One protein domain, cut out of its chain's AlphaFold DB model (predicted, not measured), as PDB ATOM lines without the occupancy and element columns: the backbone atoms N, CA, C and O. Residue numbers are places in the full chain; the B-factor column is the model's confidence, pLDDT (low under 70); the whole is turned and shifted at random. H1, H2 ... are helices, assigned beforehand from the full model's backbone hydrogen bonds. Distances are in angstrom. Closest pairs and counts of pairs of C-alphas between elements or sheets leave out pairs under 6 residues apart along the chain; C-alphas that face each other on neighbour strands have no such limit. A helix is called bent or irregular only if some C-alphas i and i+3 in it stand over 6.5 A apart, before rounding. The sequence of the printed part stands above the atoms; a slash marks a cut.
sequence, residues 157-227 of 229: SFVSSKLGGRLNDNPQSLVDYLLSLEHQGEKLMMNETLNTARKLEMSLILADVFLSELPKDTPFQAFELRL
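What this domain is: This is residues 157 to 227 of the 229 residues of a protein of Arabidopsis thaliana (UniProt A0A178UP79). Two helices, H2 and H3, open from each other as a loose V with its point at their first residues, near Gln 172 and Ala 197, and from that point a third helix, H1, sticks out as a free arm. Beyond the far end of H3 the chain swings out in a loop, of which residues 215 to 222 stand free, and folds back to the small helix H4 near H3. The printed part has 71 residues with four named helices, in the order H1, H2, H3, H4, and no named strand; its class is all helix. The whole is loose, with a radius of gyration of the C-alphas of 14.7 A, and its C-alphas span 38 by 29 by 24 A along their three main axes.

How they stand to each other: H1, residues 157 to 169, touches no helix and stands free over its whole length. H2, residues 172 to 180, follows it after a tight link of 2 residues. H1 and H2 are close but not clearly touching, with the C-alphas of Leu 167 and Leu 174 as the closest, 7.1 A apart. Their lines stand about perpendicular, at 75 degrees. H3, residues 197 to 212, only just touches H2, with 3 pairs of C-alphas within 8 A. The closest C-alphas of the two are those of Gln 172 and Ala 197, 5.4 A apart, and H3 touches H2 with residues 197 to 200 alone. H2 and H3 run the same way at a steep tilt of 68 degrees, only just short of about perpendicular, and their centres are 16.3 A apart. H1 and H3 are apart. H4, residues 224 to 227, touches no helix but is near H3; the two are close but not clearly touching, with the C-alphas of Ala 207 and Leu 227 as the closest, 7.2 A apart. H4 is apart from H1 and from H2. In the backbones of H1, H2 and H3 every O i to N i+4 pair is within hydrogen-bond range. H4 is too short for such a pair, and its one O i to N i+3 pair is within range.

Where its parts are: H1 runs from Ser 157, with its C-alpha at (66.381, 38.780, 46.704), to Asp 169, and is 19.0 A long from first to last C-alpha. H2 runs from Gln 172 to Ser 180, 12.3 A. Residues 181 to 196 hold no named element; within them residues 182 to 183 and residues 186 to 187 make a short antiparallel pairing. H3, the longest helix by residues with 16, runs 22.3 A from Ala 197, with its C-alpha at (67.356, 18.087, 33.641), to Ser 212. H4 spans 5.2 A from Glu 224 to Leu 227, whose C-alpha is at (72.426, 23.767, 18.431). None of the helices is bent.

The domain as a whole: The two C-alphas farthest apart are those of Phe 158 and Ala 222, at 40.0 A, while those of the first and last printed residues, Ser 157 and Leu 227, are 32.6 A apart. Without the stretches that stand free, the body has 50 residues and spans 30 by 29 by 14 A. The printed part has no cut. The links from H2 to H3, with 16 residues, and from H3 to H4, with 11, are long. The mean pLDDT of the printed part is 90.3, and no printed residue is under 70; the means for H1 and H4 are 84 and 85, and those for H2 and H3 are both 93.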
ATOM      1  N   SER A 157      65.186  39.456  46.181       86.81
ATOM      2  CA  SER A 157      66.381  38.780  46.704       86.81
ATOM      3  C   SER A 157      66.008  37.569  47.559       86.81
ATOM      4  O   SER A 157      66.641  36.518  47.466       86.81
ATOM      5  N   PHE A 158      64.968  37.708  48.383       84.38
ATOM      6  CA  PHE A 158      64.470  36.615  49.205       84.38
ATOM      7  C   PHE A 158      63.865  35.491  48.360       84.38
ATOM      8  O   PHE A 158      64.262  34.336  48.519       84.38
ATOM      9  N   VAL A 159      62.966  35.825  47.430       85.06
ATOM     10  CA  VAL A 159      62.355  34.852  46.512       85.06
ATOM     11  C   VAL A 159      63.428  34.130  45.704       85.06
ATOM     12  O   VAL A 159      63.413  32.905  45.676       85.06
ATOM     13  N   SER A 160      64.408  34.839  45.138       87.12
ATOM     14  CA  SER A 160      65.517  34.239  44.390       87.12
ATOM     15  C   SER A 160      66.330  33.269  45.248       87.12
ATOM     16  O   SER A 160      66.609  32.156  44.808       87.12
ATOM     17  N   SER A 161      66.656  33.629  46.498       84.06
ATOM     18  CA  SER A 161      67.359  32.715  47.413       84.06
ATOM     19  C   SER A 161      66.559  31.443  47.722       84.06
ATOM     20  O   SER A 161      67.118  30.347  47.770       84.06
ATOM     21  N   LYS A 162      65.234  31.565  47.894       81.88
ATOM     22  CA  LYS A 162      64.346  30.424  48.152       81.88
ATOM     23  C   LYS A 162      64.146  29.570  46.906       81.88
ATOM     24  O   LYS A 162      64.115  28.346  47.015       81.88
ATOM     25  N   LEU A 163      64.042  30.205  45.743       83.81
ATOM     26  CA  LEU A 163      63.925  29.532  44.459       83.81
ATOM     27  C   LEU A 163      65.189  28.729  44.152       83.81
ATOM     28  O   LEU A 163      65.064  27.577  43.768       83.81
ATOM     29  N   GLY A 164      66.382  29.277  44.413       81.56
ATOM     30  CA  GLY A 164      67.645  28.550  44.246       81.56
ATOM     31  C   GLY A 164      67.682  27.230  45.024       81.56
ATOM     32  O   GLY A 164      68.062  26.204  44.471       81.56
ATOM     33  N   GLY A 165      67.199  27.222  46.272       80.75
ATOM     34  CA  GLY A 165      67.051  25.984  47.048       80.75
ATOM     35  C   GLY A 165      66.054  25.001  46.423       80.75
ATOM     36  O   GLY A 165      66.381  23.836  46.231       80.75
ATOM     37  N   ARG A 166      64.863  25.474  46.029       81.88
ATOM     38  CA  ARG A 166      63.833  24.620  45.406       81.88
ATOM     39  C   ARG A 166      64.249  24.058  44.045       81.88
ATOM     40  O   ARG A 166      63.852  22.948  43.712       81.88
ATOM     41  N   LEU A 167      65.023  24.809  43.264       84.44
ATOM     42  CA  LEU A 167      65.555  24.351  41.982       84.44
ATOM     43  C   LEU A 167      66.597  23.242  42.156       84.44
ATOM     44  O   LEU A 167      66.671  22.367  41.301       84.44
ATOM     45  N   ASN A 168      67.347  23.230  43.261       83.75
ATOM     46  CA  ASN A 168      68.225  22.103  43.579       83.75
ATOM     47  C   ASN A 168      67.420  20.836  43.910       83.75
ATOM     48  O   ASN A 168      67.819  19.744  43.514       83.75
ATOM     49  N   ASP A 169      66.282  20.982  44.594       87.75
ATOM     50  CA  ASP A 169      65.415  19.853  44.961       87.75
ATOM     51  C   ASP A 169      64.589  19.331  43.770       87.75
ATOM     52  O   ASP A 169      64.329  18.132  43.661       87.75
ATOM     53  N   ASN A 170      64.163  20.223  42.870       90.62
ATOM     54  CA  ASN A 170      63.376  19.893  41.682       90.62
ATOM     55  C   ASN A 170      63.860  20.665  40.435       90.62
ATOM     56  O   ASN A 170      63.165  21.570  39.951       90.62
ATOM     57  N   PRO A 171      65.018  20.292  39.862       90.69
ATOM     58  CA  PRO A 171      65.567  20.957  38.678       90.69
ATOM     59  C   PRO A 171      64.684  20.782  37.439       90.69
ATOM     60  O   PRO A 171      64.729  21.605  36.525       90.69
ATOM     61  N   GLN A 172      63.833  19.750  37.419       93.62
ATOM     62  CA  GLN A 172      62.902  19.503  36.322       93.62
ATOM     63  C   GLN A 172      61.911  20.661  36.135       93.62
ATOM     64  O   GLN A 172      61.571  20.986  35.006       93.62
ATOM     65  N   SER A 173      61.530  21.361  37.210       92.50
ATOM     66  CA  SER A 173      60.627  22.519  37.117       92.50
ATOM     67  C   SER A 173      61.160  23.651  36.226       92.50
ATOM     68  O   SER A 173      60.385  24.300  35.524       92.50
ATOM     69  N   LEU A 174      62.480  23.873  36.209       91.75
ATOM     70  CA  LEU A 174      63.106  24.852  35.321       91.75
ATOM     71  C   LEU A 174      63.112  24.365  33.871       91.75
ATOM     72  O   LEU A 174      62.875  25.155  32.964       91.75
ATOM     73  N   VAL A 175      63.364  23.073  33.660       93.00
ATOM     74  CA  VAL A 175      63.336  22.458  32.328       93.00
ATOM     75  C   VAL A 175      61.941  22.592  31.730       93.00
ATOM     76  O   VAL A 175      61.798  23.102  30.626       93.00
ATOM     77  N   ASP A 176      60.910  22.219  32.486       93.56
ATOM     78  CA  ASP A 176      59.517  22.301  32.048       93.56
ATOM     79  C   ASP A 176      59.117  23.749  31.723       93.56
ATOM     80  O   ASP A 176      58.470  24.004  30.705       93.56
ATOM     81  N   TYR A 177      59.561  24.715  32.538       93.50
ATOM     82  CA  TYR A 177      59.368  26.136  32.250       93.50
ATOM     83  C   TYR A 177      60.038  26.547  30.934       93.50
ATOM     84  O   TYR A 177      59.376  27.130  30.080       93.50
ATOM     85  N   LEU A 178      61.317  26.215  30.738       93.19
ATOM     86  CA  LEU A 178      62.064  26.568  29.527       93.19
ATOM     87  C   LEU A 178      61.473  25.917  28.262       93.19
ATOM     88  O   LEU A 178      61.408  26.580  27.234       93.19
ATOM     89  N   LEU A 179      60.982  24.674  28.338       92.81
ATOM     90  CA  LEU A 179      60.282  23.995  27.231       92.81
ATOM     91  C   LEU A 179      58.952  24.667  26.870       92.81
ATOM     92  O   LEU A 179      58.503  24.603  25.724       92.81
ATOM     93  N   SER A 180      58.290  25.272  27.861       94.06
ATOM     94  CA  SER A 180      57.013  25.958  27.656       94.06
ATOM     95  C   SER A 180      57.163  27.317  26.965       94.06
ATOM     96  O   SER A 180      56.160  27.881  26.527       94.06
ATOM     97  N   LEU A 181      58.389  27.845  26.851       94.12
ATOM     98  CA  LEU A 181      58.627  29.159  26.268       94.12
ATOM     99  C   LEU A 181      58.400  29.140  24.757       94.12
ATOM    100  O   LEU A 181      59.055  28.430  23.995       94.12
ATOM    101  N   GLU A 182      57.471  29.980  24.325       94.25
ATOM    102  CA  GLU A 182      57.064  30.117  22.937       94.25
ATOM    103  C   GLU A 182      56.685  31.571  22.666       94.25
ATOM    104  O   GLU A 182      56.054  32.232  23.498       94.25
ATOM    105  N   HIS A 183      57.056  32.076  21.495       94.06
ATOM    106  CA  HIS A 183      56.633  33.388  21.031       94.06
ATOM    107  C   HIS A 183      56.234  33.307  19.563       94.06
ATOM    108  O   HIS A 183      57.021  32.892  18.726       94.06
ATOM    109  N   GLN A 184      54.998  33.704  19.248       95.19
ATOM    110  CA  GLN A 184      54.460  33.688  17.878       95.19
ATOM    111  C   GLN A 184      54.532  32.309  17.187       95.19
ATOM    112  O   GLN A 184      54.698  32.227  15.975       95.19
ATOM    113  N   GLY A 185      54.377  31.221  17.952       89.62
ATOM    114  CA  GLY A 185      54.458  29.851  17.435       89.62
ATOM    115  C   GLY A 185      55.884  29.324  17.264       89.62
ATOM    116  O   GLY A 185      56.058  28.164  16.895       89.62
ATOM    117  N   GLU A 186      56.903  30.134  17.559       88.69
ATOM    118  CA  GLU A 186      58.298  29.703  17.578       88.69
ATOM    119  C   GLU A 186      58.714  29.312  18.999       88.69
ATOM    120  O   GLU A 186      58.525  30.068  19.958       88.69
ATOM    121  N   LYS A 187      59.283  28.108  19.136       89.88
ATOM    122  CA  LYS A 187      59.847  27.629  20.402       89.88
ATOM    123  C   LYS A 187      61.093  28.430  20.758       89.88
ATOM    124  O   LYS A 187      61.950  28.670  19.912       89.88
ATOM    125  N   LEU A 188      61.197  28.810  22.026       89.88
ATOM    126  CA  LEU A 188      62.333  29.548  22.564       89.88
ATOM    127  C   LEU A 188      63.160  28.655  23.488       89.88
ATOM    128  O   LEU A 188      62.622  27.792  24.172       89.88
ATOM    129  N   MET A 189      64.460  28.945  23.575       89.06
ATOM    130  CA  MET A 189      65.447  28.338  24.486       89.06
ATOM    131  C   MET A 189      65.739  26.848  24.267       89.06
ATOM    132  O   MET A 189      66.908  26.480  24.191       89.06
ATOM    133  N   MET A 190      64.720  25.987  24.216       87.38
ATOM    134  CA  MET A 190      64.862  24.531  24.170       87.38
ATOM    135  C   MET A 190      63.804  23.895  23.265       87.38
ATOM    136  O   MET A 190      62.692  24.399  23.120       87.38
ATOM    137  N   ASN A 191      64.142  22.746  22.688       83.38
ATOM    138  CA  ASN A 191      63.221  21.901  21.932       83.38
ATOM    139  C   ASN A 191      62.758  20.699  22.788       83.38
ATOM    140  O   ASN A 191      63.285  20.436  23.871       83.38
ATOM    141  N   GLU A 192      61.789  19.924  22.294       82.31
ATOM    142  CA  GLU A 192      61.226  18.771  23.021       82.31
ATOM    143  C   GLU A 192      62.229  17.623  23.250       82.31
ATOM    144  O   GLU A 192      61.964  16.716  24.046       82.31
ATOM    145  N   THR A 193      63.395  17.638  22.591       84.38
ATOM    146  CA  THR A 193      64.411  16.590  22.774       84.38
ATOM    147  C   THR A 193      65.106  16.726  24.135       84.38
ATOM    148  O   THR A 193      65.400  15.705  24.774       84.38
ATOM    149  N   LEU A 194      65.255  17.961  24.639       85.81
ATOM    150  CA  LEU A 194      65.883  18.330  25.918       85.81
ATOM    151  C   LEU A 194      64.894  18.348  27.094       85.81
ATOM    152  O   LEU A 194      64.901  19.245  27.933       85.81
ATOM    153  N   ASN A 195      64.042  17.328  27.180       90.06
ATOM    154  CA  ASN A 195      62.927  17.311  28.126       90.06
ATOM    155  C   ASN A 195      63.253  16.881  29.568       90.06
ATOM    156  O   ASN A 195      62.344  16.732  30.382       90.06
ATOM    157  N   THR A 196      64.524  16.656  29.908       93.31
ATOM    158  CA  THR A 196      64.924  16.308  31.280       93.31
ATOM    159  C   THR A 196      66.130  17.111  31.738       93.31
ATOM    160  O   THR A 196      66.990  17.459  30.928       93.31
ATOM    161  N   ALA A 197      66.240  17.335  33.051       92.50
ATOM    162  CA  ALA A 197      67.356  18.087  33.641       92.50
ATOM    163  C   ALA A 197      68.728  17.531  33.234       92.50
ATOM    164  O   ALA A 197      69.610  18.284  32.833       92.50
ATOM    165  N   ARG A 198      68.883  16.201  33.237       93.12
ATOM    166  CA  ARG A 198      70.133  15.542  32.834       93.12
ATOM    167  C   ARG A 198      70.454  15.724  31.350       93.12
ATOM    168  O   ARG A 198      71.617  15.889  30.999       93.12
ATOM    169  N   LYS A 199      69.448  15.662  30.469       92.56
ATOM    170  CA  LYS A 199      69.661  15.896  29.032       92.56
ATOM    171  C   LYS A 199      70.088  17.337  28.784       92.56
ATOM    172  O   LYS A 199      71.050  17.552  28.058       92.56
ATOM    173  N   LEU A 200      69.411  18.291  29.424       91.56
ATOM    174  CA  LEU A 200      69.762  19.704  29.341       91.56
ATOM    175  C   LEU A 200      71.195  19.952  29.829       91.56
ATOM    176  O   LEU A 200      71.970  20.586  29.125       91.56
ATOM    177  N   GLU A 201      71.569  19.406  30.988       92.19
ATOM    178  CA  GLU A 201      72.926  19.510  31.535       92.19
ATOM    179  C   GLU A 201      73.984  19.001  30.545       92.19
ATOM    180  O   GLU A 201      74.937  19.712  30.230       92.19
ATOM    181  N   MET A 202      73.797  17.794  30.001       92.31
ATOM    182  CA  MET A 202      74.735  17.214  29.037       92.31
ATOM    183  C   MET A 202      74.846  18.052  27.758       92.31
ATOM    184  O   MET A 202      75.954  18.272  27.267       92.31
ATOM    185  N   SER A 203      73.722  18.538  27.230       90.69
ATOM    186  CA  SER A 203      73.711  19.368  26.024       90.69
ATOM    187  C   SER A 203      74.363  20.729  26.249       90.69
ATOM    188  O   SER A 203      75.092  21.193  25.378       90.69
ATOM    189  N   LEU A 204      74.179  21.345  27.423       92.31
ATOM    190  CA  LEU A 204      74.850  22.598  27.780       92.31
ATOM    191  C   LEU A 204      76.369  22.425  27.879       92.31
ATOM    192  O   LEU A 204      77.097  23.282  27.392       92.31
ATOM    193  N   ILE A 205      76.857  21.311  28.437       94.31
ATOM    194  CA  ILE A 205      78.300  21.012  28.488       94.31
ATOM    195  C   ILE A 205      78.878  20.870  27.072       94.31
ATOM    196  O   ILE A 205      79.932  21.428  26.775       94.31
ATOM    197  N   LEU A 206      78.194  20.142  26.182       91.94
ATOM    198  CA  LEU A 206      78.638  19.986  24.792       91.94
ATOM    199  C   LEU A 206      78.607  21.314  24.027       91.94
ATOM    200  O   LEU A 206      79.537  21.607  23.275       91.94
ATOM    201  N   ALA A 207      77.563  22.118  24.238       91.81
ATOM    202  CA  ALA A 207      77.444  23.442  23.647       91.81
ATOM    203  C   ALA A 207      78.561  24.377  24.133       91.81
ATOM    204  O   ALA A 207      79.171  25.048  23.309       91.81
ATOM    205  N   ASP A 208      78.880  24.386  25.430       94.12
ATOM    206  CA  ASP A 208      79.943  25.222  26.005       94.12
ATOM    207  C   ASP A 208      81.325  24.883  25.426       94.12
ATOM    208  O   ASP A 208      82.062  25.776  24.999       94.12
ATOM    209  N   VAL A 209      81.647  23.588  25.311       95.31
ATOM    210  CA  VAL A 209      82.893  23.126  24.677       95.31
ATOM    211  C   VAL A 209      82.958  23.568  23.216       95.31
ATOM    212  O   VAL A 209      83.965  24.127  22.789       95.31
ATOM    213  N   PHE A 210      81.881  23.363  22.454       93.56
ATOM    214  CA  PHE A 210      81.825  23.738  21.042       93.56
ATOM    215  C   PHE A 210      81.935  25.258  20.830       93.56
ATOM    216  O   PHE A 210      82.685  25.710  19.966       93.56
ATOM    217  N   LEU A 211      81.211  26.057  21.617       93.88
ATOM    218  CA  LEU A 211      81.207  27.518  21.499       93.88
ATOM    219  C   LEU A 211      82.533  28.142  21.946       93.88
ATOM    220  O   LEU A 211      82.926  29.173  21.403       93.88
ATOM    221  N   SER A 212      83.247  27.512  22.881       95.75
ATOM    222  CA  SER A 212      84.558  27.975  23.356       95.75
ATOM    223  C   SER A 212      85.645  27.969  22.272       95.75
ATOM    224  O   SER A 212      86.637  28.688  22.400       95.75
ATOM    225  N   GLU A 213      85.471  27.187  21.202       95.12
ATOM    226  CA  GLU A 213      86.399  27.129  20.063       95.12
ATOM    227  C   GLU A 213      86.128  28.213  19.004       95.12
ATOM    228  O   GLU A 213      86.971  28.458  18.136       95.12
ATOM    229  N   LEU A 214      84.967  28.873  19.054       95.06
ATOM    230  CA  LEU A 214      84.567  29.876  18.069       95.06
ATOM    231  C   LEU A 214      85.058  31.286  18.450       95.06
ATOM    232  O   LEU A 214      85.129  31.637  19.631       95.06
ATOM    233  N   PRO A 215      85.346  32.157  17.463       96.50
ATOM    234  CA  PRO A 215      85.518  33.587  17.710       96.50
ATOM    235  C   PRO A 215      84.296  34.192  18.416       96.50
ATOM    236  O   PRO A 215      83.155  33.874  18.077       96.50
ATOM    237  N   LYS A 216      84.524  35.102  19.372       94.44
ATOM    238  CA  LYS A 216      83.461  35.706  20.206       94.44
ATOM    239  C   LYS A 216      82.420  36.510  19.418       94.44
ATOM    240  O   LYS A 216      81.339  36.772  19.933       94.44
ATOM    241  N   ASP A 217      82.765  36.936  18.211       95.81
ATOM    242  CA  ASP A 217      81.940  37.703  17.280       95.81
ATOM    243  C   ASP A 217      81.234  36.827  16.231       95.81
ATOM    244  O   ASP A 217      80.558  37.351  15.345       95.81
ATOM    245  N   THR A 218      81.352  35.497  16.332       95.50
ATOM    246  CA  THR A 218      80.661  34.569  15.430       95.50
ATOM    247  C   THR A 218      79.140  34.736  15.567       95.50
ATOM    248  O   THR A 218      78.608  34.566  16.666       95.50
ATOM    249  N   PRO A 219      78.406  35.048  14.482       95.75
ATOM    250  CA  PRO A 219      76.961  35.228  14.546       95.75
ATOM    251  C   PRO A 219      76.249  33.892  14.789       95.75
ATOM    252  O   PRO A 219      76.661  32.863  14.252       95.75
ATOM    253  N   PHE A 220      75.143  33.914  15.540       92.19
ATOM    254  CA  PHE A 220      74.371  32.714  15.899       92.19
ATOM    255  C   PHE A 220      73.989  31.854  14.685       92.19
ATOM    256  O   PHE A 220      74.127  30.633  14.712       92.19
ATOM    257  N   GLN A 221      73.609  32.493  13.574       93.19
ATOM    258  CA  GLN A 221      73.212  31.824  12.331       93.19
ATOM    259  C   GLN A 221      74.316  30.922  11.751       93.19
ATOM    260  O   GLN A 221      74.022  29.993  11.004       93.19
ATOM    261  N   ALA A 222      75.591  31.165  12.084       93.44
ATOM    262  CA  ALA A 222      76.705  30.346  11.607       93.44
ATOM    263  C   ALA A 222      76.765  28.961  12.276       93.44
ATOM    264  O   ALA A 222      77.385  28.047  11.733       93.44
ATOM    265  N   PHE A 223      76.138  28.795  13.443       91.25
ATOM    266  CA  PHE A 223      76.183  27.554  14.219       91.25
ATOM    267  C   PHE A 223      74.820  27.086  14.749       91.25
ATOM    268  O   PHE A 223      74.753  26.041  15.394       91.25
ATOM    269  N   GLU A 224      73.737  27.787  14.421       88.75
ATOM    270  CA  GLU A 224      72.356  27.459  14.788       88.75
ATOM    271  C   GLU A 224      71.996  25.987  14.530       88.75
ATOM    272  O   GLU A 224      71.510  25.300  15.424       88.75
ATOM    273  N   LEU A 225      72.308  25.452  13.343       84.25
ATOM    274  CA  LEU A 225      71.998  24.057  12.990       84.25
ATOM    275  C   LEU A 225      72.687  23.027  13.894       84.25
ATOM    276  O   LEU A 225      72.193  21.911  14.028       84.25
ATOM    277  N   ARG A 226      73.826  23.381  14.502       83.44
ATOM    278  CA  ARG A 226      74.528  22.511  15.456       83.44
ATOM    279  C   ARG A 226      73.934  22.573  16.861       83.44
ATOM    280  O   ARG A 226      74.211  21.675  17.645       83.44
ATOM    281  N   LEU A 227      73.148  23.608  17.166       82.62
ATOM    282  CA  LEU A 227      72.426  23.767  18.431       82.62
ATOM    283  C   LEU A 227      70.951  23.329  18.339       82.62
ATOM    284  O   LEU A 227      70.330  23.097  19.370       82.62
TER     285      LEU A 227